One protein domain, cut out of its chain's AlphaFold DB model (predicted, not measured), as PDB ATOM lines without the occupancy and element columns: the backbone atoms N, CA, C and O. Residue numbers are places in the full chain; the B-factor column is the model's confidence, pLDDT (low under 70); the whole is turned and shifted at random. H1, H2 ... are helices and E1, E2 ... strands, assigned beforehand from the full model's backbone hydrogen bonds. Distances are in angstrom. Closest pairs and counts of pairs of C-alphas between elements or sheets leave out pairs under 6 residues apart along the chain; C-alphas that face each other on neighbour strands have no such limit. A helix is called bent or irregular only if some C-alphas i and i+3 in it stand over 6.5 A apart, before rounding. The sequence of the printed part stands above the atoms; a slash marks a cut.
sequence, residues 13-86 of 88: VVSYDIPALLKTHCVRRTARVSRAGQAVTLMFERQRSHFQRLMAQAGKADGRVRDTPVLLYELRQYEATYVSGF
ATOM      1  N   VAL A  13     -34.303  21.356  48.473       73.50
ATOM      2  CA  VAL A  13     -34.275  20.901  47.072       73.50
ATOM      3  C   VAL A  13     -33.119  21.574  46.348       73.50
ATOM      4  O   VAL A  13     -33.006  22.799  46.381       73.50
ATOM      5  N   VAL A  14     -32.290  20.781  45.669       77.44
ATOM      6  CA  VAL A  14     -31.186  21.267  44.831       77.44
ATOM      7  C   VAL A  14     -31.508  20.985  43.366       77.44
ATOM      8  O   VAL A  14     -31.789  19.843  43.005       77.44
ATOM      9  N   SER A  15     -31.476  22.011  42.517       77.56
ATOM     10  CA  SER A  15     -31.570  21.870  41.058       77.56
ATOM     11  C   SER A  15     -30.233  22.163  40.409       77.56
ATOM     12  O   SER A  15     -29.581  23.145  40.753       77.56
ATOM     13  N   TYR A  16     -29.861  21.331  39.443       78.19
ATOM     14  CA  TYR A  16     -28.641  21.486  38.651       78.19
ATOM     15  C   TYR A  16     -28.815  22.429  37.455       78.19
ATOM     16  O   TYR A  16     -27.827  22.935  36.935       78.19
ATOM     17  N   ASP A  17     -30.064  22.683  37.054       71.44
ATOM     18  CA  ASP A  17     -30.410  23.559  35.940       71.44
ATOM     19  C   ASP A  17     -31.273  24.733  36.402       71.44
ATOM     20  O   ASP A  17     -32.051  24.624  37.361       71.44
ATOM     21  N   ILE A  18     -31.207  25.839  35.653       72.12
ATOM     22  CA  ILE A  18     -32.151  26.944  35.817       72.12
ATOM     23  C   ILE A  18     -33.544  26.485  35.369       72.12
ATOM     24  O   ILE A  18     -33.739  26.148  34.198       72.12
ATOM     25  N   PRO A  19     -34.549  26.519  36.258       67.25
ATOM     26  CA  PRO A  19     -35.909  26.178  35.882       67.25
ATOM     27  C   PRO A  19     -36.496  27.260  34.966       67.25
ATOM     28  O   PRO A  19     -36.430  28.447  35.273       67.25
ATOM     29  N   ALA A  20     -37.179  26.846  33.894       64.12
ATOM     30  CA  ALA A  20     -37.902  27.760  33.001       64.12
ATOM     31  C   ALA A  20     -39.036  28.534  33.711       64.12
ATOM     32  O   ALA A  20     -39.468  29.587  33.252       64.12
ATOM     33  N   LEU A  21     -39.527  28.013  34.842       60.78
ATOM     34  CA  LEU A  21     -40.547  28.655  35.663       60.78
ATOM     35  C   LEU A  21     -40.275  28.383  37.146       60.78
ATOM     36  O   LEU A  21     -40.227  27.226  37.570       60.78
ATOM     37  N   LEU A  22     -40.200  29.439  37.961       58.41
ATOM     38  CA  LEU A  22     -39.942  29.350  39.409       58.41
ATOM     39  C   LEU A  22     -41.009  28.550  40.181       58.41
ATOM     40  O   LEU A  22     -40.729  27.982  41.238       58.41
ATOM     41  N   LYS A  23     -42.229  28.445  39.635       54.47
ATOM     42  CA  LYS A  23     -43.310  27.606  40.190       54.47
ATOM     43  C   LYS A  23     -42.963  26.114  40.185       54.47
ATOM     44  O   LYS A  23     -43.467  25.377  41.025       54.47
ATOM     45  N   THR A  24     -42.093  25.685  39.273       55.84
ATOM     46  CA  THR A  24     -41.631  24.292  39.156       55.84
ATOM     47  C   THR A  24     -40.631  23.927  40.253       55.84
ATOM     48  O   THR A  24     -40.439  22.751  40.534       55.84
ATOM     49  N   HIS A  25     -40.015  24.936  40.878       55.56
ATOM     50  CA  HIS A  25     -38.858  24.766  41.748       55.56
ATOM     51  C   HIS A  25     -39.187  24.902  43.246       55.56
ATOM     52  O   HIS A  25     -38.586  24.212  44.058       55.56
ATOM     53  N   CYS A  26     -40.132  25.770  43.644       51.81
ATOM     54  CA  CYS A  26     -40.013  26.371  44.984       51.81
ATOM     55  C   CYS A  26     -41.163  26.251  45.996       51.81
ATOM     56  O   CYS A  26     -40.991  26.819  47.066       51.81
ATOM     57  N   VAL A  27     -42.330  25.643  45.751       49.62
ATOM     58  CA  VAL A  27     -43.439  25.849  46.731       49.62
ATOM     59  C   VAL A  27     -44.191  24.603  47.170       49.62
ATOM     60  O   VAL A  27     -44.497  24.487  48.349       49.62
ATOM     61  N   ARG A  28     -44.465  23.639  46.290       43.72
ATOM     62  CA  ARG A  28     -45.270  22.471  46.690       43.72
ATOM     63  C   ARG A  28     -44.488  21.328  47.347       43.72
ATOM     64  O   ARG A  28     -45.119  20.369  47.754       43.72
ATOM     65  N   ARG A  29     -43.152  21.413  47.446       53.53
ATOM     66  CA  ARG A  29     -42.299  20.296  47.911       53.53
ATOM     67  C   ARG A  29     -41.542  20.529  49.226       53.53
ATOM     68  O   ARG A  29     -40.945  19.591  49.730       53.53
ATOM     69  N   THR A  30     -41.543  21.750  49.767       52.28
ATOM     70  CA  THR A  30     -40.629  22.140  50.863       52.28
ATOM     71  C   THR A  30     -41.257  23.012  51.955       52.28
ATOM     72  O   THR A  30     -40.642  23.209  52.995       52.28
ATOM     73  N   ALA A  31     -42.474  23.539  51.768       48.25
ATOM     74  CA  ALA A  31     -43.116  24.417  52.749       48.25
ATOM     75  C   ALA A  31     -44.422  23.801  53.270       48.25
ATOM     76  O   ALA A  31     -45.453  23.847  52.600       48.25
ATOM     77  N   ARG A  32     -44.381  23.239  54.485       52.12
ATOM     78  CA  ARG A  32     -45.580  23.020  55.312       52.12
ATOM     79  C   ARG A  32     -45.793  24.262  56.184       52.12
ATOM     80  O   ARG A  32     -44.846  24.999  56.443       52.12
ATOM     81  N   VAL A  33     -47.022  24.471  56.659       51.81
ATOM     82  CA  VAL A  33     -47.464  25.622  57.484       51.81
ATOM     83  C   VAL A  33     -46.531  25.935  58.672       51.81
ATOM     84  O   VAL A  33     -46.503  27.067  59.139       51.81
ATOM     85  N   SER A  34     -45.725  24.969  59.124       48.88
ATOM     86  CA  SER A  34     -44.812  25.080  60.265       48.88
ATOM     87  C   SER A  34     -43.307  25.005  59.949       48.88
ATOM     88  O   SER A  34     -42.513  25.139  60.878       48.88
ATOM     89  N   ARG A  35     -42.868  24.787  58.695       54.16
ATOM     90  CA  ARG A  35     -41.431  24.614  58.377       54.16
ATOM     91  C   ARG A  35     -41.047  25.271  57.051       54.16
ATOM     92  O   ARG A  35     -41.608  24.955  56.003       54.16
ATOM     93  N   ALA A  36     -40.081  26.186  57.109       60.75
ATOM     94  CA  ALA A  36     -39.494  26.813  55.932       60.75
ATOM     95  C   ALA A  36     -38.456  25.866  55.315       60.75
ATOM     96  O   ALA A  36     -37.446  25.582  55.950       60.75
ATOM     97  N   GLY A  37     -38.692  25.385  54.096       68.31
ATOM     98  CA  GLY A  37     -37.691  24.622  53.355       68.31
ATOM     99  C   GLY A  37     -36.888  25.485  52.382       68.31
ATOM    100  O   GLY A  37     -37.328  26.558  51.954       68.31
ATOM    101  N   GLN A  38     -35.685  25.019  52.047       73.06
ATOM    102  CA  GLN A  38     -34.738  25.733  51.193       73.06
ATOM    103  C   GLN A  38     -34.775  25.206  49.757       73.06
ATOM    104  O   GLN A  38     -34.957  24.018  49.505       73.06
ATOM    105  N   ALA A  39     -34.597  26.101  48.791       75.62
ATOM    106  CA  ALA A  39     -34.457  25.735  47.389       75.62
ATOM    107  C   ALA A  39     -33.173  26.364  46.850       75.62
ATOM    108  O   ALA A  39     -33.025  27.584  46.879       75.62
ATOM    109  N   VAL A  40     -32.258  25.521  46.381       80.56
ATOM    110  CA  VAL A  40     -30.953  25.906  45.844       80.56
ATOM    111  C   VAL A  40     -30.932  25.574  44.359       80.56
ATOM    112  O   VAL A  40     -31.321  24.482  43.954       80.56
ATOM    113  N   THR A  41     -30.483  26.515  43.537       82.50
ATOM    114  CA  THR A  41     -30.305  26.310  42.098       82.50
ATOM    115  C   THR A  41     -28.841  26.541  41.772       82.50
ATOM    116  O   THR A  41     -28.330  27.641  41.972       82.50
ATOM    117  N   LEU A  42     -28.173  25.506  41.280       85.56
ATOM    118  CA  LEU A  42     -26.837  25.607  40.716       85.56
ATOM    119  C   LEU A  42     -26.959  26.146  39.292       85.56
ATOM    120  O   LEU A  42     -27.856  25.766  38.541       85.56
ATOM    121  N   MET A  43     -26.081  27.073  38.938       86.31
ATOM    122  CA  MET A  43     -26.057  27.676  37.613       86.31
ATOM    123  C   MET A  43     -24.663  28.200  37.297       86.31
ATOM    124  O   MET A  43     -23.871  28.472  38.198       86.31
ATOM    125  N   PHE A  44     -24.376  28.383  36.011       86.00
ATOM    126  CA  PHE A  44     -23.158  29.067  35.589       86.00
ATOM    127  C   PHE A  44     -23.300  30.593  35.708       86.00
ATOM    128  O   PHE A  44     -24.400  31.139  35.624       86.00
ATOM    129  N   GLU A  45     -22.179  31.315  35.785       84.50
ATOM    130  CA  GLU A  45     -22.193  32.787  35.881       84.50
ATOM    131  C   GLU A  45     -22.931  33.443  34.699       84.50
ATOM    132  O   GLU A  45     -23.716  34.375  34.865       84.50
ATOM    133  N   ARG A  46     -22.777  32.892  33.487       86.81
ATOM    134  CA  ARG A  46     -23.450  33.374  32.260       86.81
ATOM    135  C   ARG A  46     -24.980  33.339  32.349       86.81
ATOM    136  O   ARG A  46     -25.670  34.023  31.600       86.81
ATOM    137  N   GLN A  47     -25.491  32.498  33.231       84.81
ATOM    138  CA  GLN A  47     -26.892  32.157  33.415       84.81
ATOM    139  C   GLN A  47     -27.546  32.995  34.538       84.81
ATOM    140  O   GLN A  47     -28.773  33.107  34.605       84.81
ATOM    141  N   ARG A  48     -26.733  33.673  35.358       84.75
ATOM    142  CA  ARG A  48     -27.144  34.501  36.501       84.75
ATOM    143  C   ARG A  48     -28.089  35.641  36.128       84.75
ATOM    144  O   ARG A  48     -29.116  35.836  36.775       84.75
ATOM    145  N   SER A  49     -27.784  36.375  35.058       85.06
ATOM    146  CA  SER A  49     -28.600  37.514  34.610       85.06
ATOM    147  C   SER A  49     -30.011  37.088  34.186       85.06
ATOM    148  O   SER A  49     -30.991  37.782  34.462       85.06
ATOM    149  N   HIS A  50     -30.133  35.918  33.556       84.38
ATOM    150  CA  HIS A  50     -31.417  35.337  33.190       84.38
ATOM    151  C   HIS A  50     -32.219  34.936  34.435       84.38
ATOM    152  O   HIS A  50     -33.394  35.283  34.549       84.38
ATOM    153  N   PHE A  51     -31.570  34.290  35.407       82.75
ATOM    154  CA  PHE A  51     -32.202  33.910  36.668       82.75
ATOM    155  C   PHE A  51     -32.716  35.120  37.464       82.75
ATOM    156  O   PHE A  51     -33.851  35.112  37.938       82.75
ATOM    157  N   GLN A  52     -31.932  36.197  37.553       82.25
ATOM    158  CA  GLN A  52     -32.350  37.435  38.221       82.25
ATOM    159  C   GLN A  52     -33.607  38.043  37.581       82.25
ATOM    160  O   GLN A  52     -34.518  38.472  38.292       82.25
ATOM    161  N   ARG A  53     -33.709  38.022  36.244       84.12
ATOM    162  CA  ARG A  53     -34.917  38.471  35.530       84.12
ATOM    163  C   ARG A  53     -36.128  37.601  35.859       84.12
ATOM    164  O   ARG A  53     -37.198  38.146  36.115       84.12
ATOM    165  N   LEU A  54     -35.963  36.277  35.905       81.44
ATOM    166  CA  LEU A  54     -37.035  35.358  36.307       81.44
ATOM    167  C   LEU A  54     -37.504  35.634  37.745       81.44
ATOM    168  O   LEU A  54     -38.705  35.661  38.012       81.44
ATOM    169  N   MET A  55     -36.571  35.888  38.666       79.38
ATOM    170  CA  MET A  55     -36.871  36.228  40.063       79.38
ATOM    171  C   MET A  55     -37.636  37.550  40.197       79.38
ATOM    172  O   MET A  55     -38.595  37.621  40.972       79.38
ATOM    173  N   ALA A  56     -37.260  38.562  39.412       81.25
ATOM    174  CA  ALA A  56     -37.974  39.834  39.336       81.25
ATOM    175  C   ALA A  56     -39.397  39.656  38.787       81.25
ATOM    176  O   ALA A  56     -40.351  40.133  39.398       81.25
ATOM    177  N   GLN A  57     -39.562  38.892  37.702       80.31
ATOM    178  CA  GLN A  57     -40.878  38.583  37.125       80.31
ATOM    179  C   GLN A  57     -41.794  37.823  38.093       80.31
ATOM    180  O   GLN A  57     -43.009  37.991  38.055       80.31
ATOM    181  N   ALA A  58     -41.232  36.995  38.974       74.19
ATOM    182  CA  ALA A  58     -41.999  36.269  39.981       74.19
ATOM    183  C   ALA A  58     -42.292  37.074  41.258       74.19
ATOM    184  O   ALA A  58     -42.830  36.500  42.206       74.19
ATOM    185  N   GLY A  59     -41.918  38.359  41.320       72.19
ATOM    186  CA  GLY A  59     -42.119  39.203  42.504       72.19
ATOM    187  C   GLY A  59     -41.320  38.743  43.727       72.19
ATOM    188  O   GLY A  59     -41.660  39.083  44.854       72.19
ATOM    189  N   LYS A  60     -40.271  37.935  43.523       68.50
ATOM    190  CA  LYS A  60     -39.425  37.360  44.582       68.50
ATOM    191  C   LYS A  60     -38.022  37.983  44.621       68.50
ATOM    192  O   LYS A  60     -37.104  37.391  45.179       68.50
ATOM    193  N   ALA A  61     -37.858  39.172  44.040       61.16
ATOM    194  CA  ALA A  61     -36.604  39.929  44.050       61.16
ATOM    195  C   ALA A  61     -36.212  40.478  45.440       61.16
ATOM    196  O   ALA A  61     -35.121  41.016  45.600       61.16
ATOM    197  N   ASP A  62     -37.083  40.331  46.439       57.22
ATOM    198  CA  ASP A  62     -37.002  41.008  47.736       57.22
ATOM    199  C   ASP A  62     -36.048  40.325  48.744       57.22
ATOM    200  O   ASP A  62     -36.447  39.829  49.796       57.22
ATOM    201  N   GLY A  63     -34.766  40.201  48.385       59.72
ATOM    202  CA  GLY A  63     -33.675  39.891  49.326       59.72
ATOM    203  C   GLY A  63     -33.617  38.469  49.909       59.72
ATOM    204  O   GLY A  63     -32.681  38.141  50.635       59.72
ATOM    205  N   ARG A  64     -34.567  37.583  49.585       64.44
ATOM    206  CA  ARG A  64     -34.564  36.181  50.061       64.44
ATOM    207  C   ARG A  64     -33.638  35.247  49.280       64.44
ATOM    208  O   ARG A  64     -33.492  34.088  49.663       64.44
ATOM    209  N   VAL A  65     -33.031  35.720  48.193       70.69
ATOM    210  CA  VAL A  65     -32.064  34.939  47.414       70.69
ATOM    211  C   VAL A  65     -30.665  35.246  47.914       70.69
ATOM    212  O   VAL A  65     -30.196  36.375  47.802       70.69
ATOM    213  N   ARG A  66     -29.999  34.223  48.448       79.44
ATOM    214  CA  ARG A  66     -28.567  34.276  48.732       79.44
ATOM    215  C   ARG A  66     -27.816  33.789  47.506       79.44
ATOM    216  O   ARG A  66     -28.080  32.693  47.021       79.44
ATOM    217  N   ASP A  67     -26.911  34.624  47.023       82.62
ATOM    218  CA  ASP A  67     -25.947  34.254  45.997       82.62
ATOM    219  C   ASP A  67     -24.678  33.745  46.687       82.62
ATOM    220  O   ASP A  67     -24.233  34.318  47.683       82.62
ATOM    221  N   THR A  68     -24.128  32.635  46.215       85.25
ATOM    222  CA  THR A  68     -22.901  32.047  46.760       85.25
ATOM    223  C   THR A  68     -22.037  31.617  45.584       85.25
ATOM    224  O   THR A  68     -22.267  30.537  45.033       85.25
ATOM    225  N   PRO A  69     -21.081  32.460  45.154       84.56
ATOM    226  CA  PRO A  69     -20.167  32.087  44.090       84.56
ATOM    227  C   PRO A  69     -19.268  30.958  44.593       84.56
ATOM    228  O   PRO A  69     -18.673  31.062  45.664       84.56
ATOM    229  N   VAL A  70     -19.178  29.882  43.816       85.50
ATOM    230  CA  VAL A  70     -18.297  28.748  44.102       85.50
ATOM    231  C   VAL A  70     -17.310  28.622  42.956       85.50
ATOM    232  O   VAL A  70     -17.704  28.506  41.792       85.50
ATOM    233  N   LEU A  71     -16.020  28.663  43.275       86.62
ATOM    234  CA  LEU A  71     -14.970  28.575  42.270       86.62
ATOM    235  C   LEU A  71     -14.654  27.104  41.993       86.62
ATOM    236  O   LEU A  71     -14.477  26.307  42.909       86.62
ATOM    237  N   LEU A  72     -14.548  26.728  40.714       82.88
ATOM    238  CA  LEU A  72     -14.373  25.321  40.318       82.88
ATOM    239  C   LEU A  72     -13.135  24.661  40.947       82.88
ATOM    240  O   LEU A  72     -13.140  23.457  41.185       82.88
ATOM    241  N   TYR A  73     -12.079  25.427  41.238       86.50
ATOM    242  CA  TYR A  73     -10.889  24.878  41.891       86.50
ATOM    243  C   TYR A  73     -11.161  24.444  43.339       86.50
ATOM    244  O   TYR A  73     -10.545  23.485  43.798       86.50
ATOM    245  N   GLU A  74     -12.097  25.089  44.042       87.44
ATOM    246  CA  GLU A  74     -12.484  24.735  45.416       87.44
ATOM    247  C   GLU A  74     -13.224  23.400  45.453       87.44
ATOM    248  O   GLU A  74     -13.218  22.708  46.469       87.44
ATOM    249  N   LEU A  75     -13.825  23.010  44.326       85.88
ATOM    250  CA  LEU A  75     -14.551  21.755  44.193       85.88
ATOM    251  C   LEU A  75     -13.641  20.544  43.979       85.88
ATOM    252  O   LEU A  75     -14.089  19.419  44.191       85.88
ATOM    253  N   ARG A  76     -12.363  20.745  43.623       86.50
ATOM    254  CA  ARG A  76     -11.412  19.643  43.375       86.50
ATOM    255  C   ARG A  76     -11.280  18.692  44.563       86.50
ATOM    256  O   ARG A  76     -11.134  17.492  44.369       86.50
ATOM    257  N   GLN A  77     -11.389  19.205  45.787       86.12
ATOM    258  CA  GLN A  77     -11.330  18.379  46.999       86.12
ATOM    259  C   GLN A  77     -12.463  17.340  47.082       86.12
ATOM    260  O   GLN A  77     -12.305  16.312  47.733       86.12
ATOM    261  N   TYR A  78     -13.590  17.580  46.405       85.62
ATOM    262  CA  TYR A  78     -14.743  16.679  46.398       85.62
ATOM    263  C   TYR A  78     -14.719  15.678  45.231       85.62
ATOM    264  O   TYR A  78     -15.529  14.752  45.212       85.62
ATOM    265  N   GLU A  79     -13.793  15.821  44.276       84.25
ATOM    266  CA  GLU A  79     -13.704  14.964  43.088       84.25
ATOM    267  C   GLU A  79     -13.410  13.503  43.459       84.25
ATOM    268  O   GLU A  79     -14.099  12.594  42.998       84.25
ATOM    269  N   ALA A  80     -12.457  13.276  44.368       79.31
ATOM    270  CA  ALA A  80     -12.106  11.936  44.846       79.31
ATOM    271  C   ALA A  80     -13.299  11.221  45.515       79.31
ATOM    272  O   ALA A  80     -13.527  10.025  45.310       79.31
ATOM    273  N   THR A  81     -14.104  11.965  46.274       83.69
ATOM    274  CA  THR A  81     -15.315  11.450  46.927       83.69
ATOM    275  C   THR A  81     -16.410  11.141  45.908       83.69
ATOM    276  O   THR A  81     -17.075  10.114  46.006       83.69
ATOM    277  N   TYR A  82     -16.580  11.992  44.893       79.62
ATOM    278  CA  TYR A  82     -17.569  11.768  43.840       79.62
ATOM    279  C   TYR A  82     -17.245  10.523  43.005       79.62
ATOM    280  O   TYR A  82     -18.118   9.693  42.767       79.62
ATOM    281  N   VAL A  83     -15.981  10.356  42.601       80.25
ATOM    282  CA  VAL A  83     -15.541   9.215  41.782       80.25
ATOM    283  C   VAL A  83     -15.636   7.893  42.549       80.25
ATOM    284  O   VAL A  83     -15.998   6.875  41.966       80.25
ATOM    285  N   SER A  84     -15.354   7.893  43.853       79.19
ATOM    286  CA  SER A  84     -15.435   6.674  44.671       79.19
ATOM    287  C   SER A  84     -16.873   6.232  44.979       79.19
ATOM    288  O   SER A  84     -17.113   5.037  45.134       79.19
ATOM    289  N   GLY A  85     -17.838   7.159  45.028       74.56
ATOM    290  CA  GLY A  85     -19.254   6.861  45.283       74.56
ATOM    291  C   GLY A  85     -20.039   6.304  44.088       74.56
ATOM    292  O   GLY A  85     -21.133   5.777  44.277       74.56
ATOM    293  N   PHE A  86     -19.492   6.392  42.873       65.19
ATOM    294  CA  PHE A  86     -20.102   5.870  41.647       65.19
ATOM    295  C   PHE A  86     -19.097   4.981  40.899       65.19
ATOM    296  O   PHE A  86     -18.498   5.426  39.914       65.19
TER     297      PHE A  86
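What this domain is: This is residues 13 to 86 of the 88 residues of a protein of Amphibalanus amphitrite (UniProt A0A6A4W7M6). Two short parallel strands side by side, E1 and E2, form a small body with helix H1 and much loop; residues 71 to 86, with H2, stick out as an arm, and residues 31 to 36 also stick out. The printed part has 74 residues, 30 of them in named elements, ordered E1, E2, H1, H2: mixed, helices and strands. It is loose, with a radius of gyration of the C-alphas of 14.8 A, spanning 40 by 31 by 20 A.

How they stand to each other: Start at E1, residues 13 to 15; its parallel neighbour is E2, residues 38 to 41, at 8 degrees, with N 13 and O 38 within hydrogen-bond range at 2.9 A. H1, residues 45 to 57, is apart from E1, with no C-alphas within 8 A. H2, residues 76 to 85, is likewise apart from E1, E2 and H1. O i to N i+4 pairs are within range in 7 of 9 for H1 and 4 of 6 for H2.

Where its parts are: Find C-alpha 13 at (-34.275, 20.901, 47.072), where E1 begins its 6.7 A; E2 runs 10.1 A. From C-alpha 45 at (-22.193, 32.787, 35.881), H1 runs 19.6 A, irregular at C-alphas 46 and 49, 7.0 A apart. H2 runs 15.1 A, only just irregular at C-alphas 77 and 80, 6.8 A apart.

The domain as a whole: The farthest C-alphas, Gly 59 and Ser 84, are 42.1 A apart. The printed part has no cut; links E1 to E2 and H1 to H2 are long, E2 to H1 tight. Look for pLDDT under 70 at residues 19 to 37, 60 to 64 and 86.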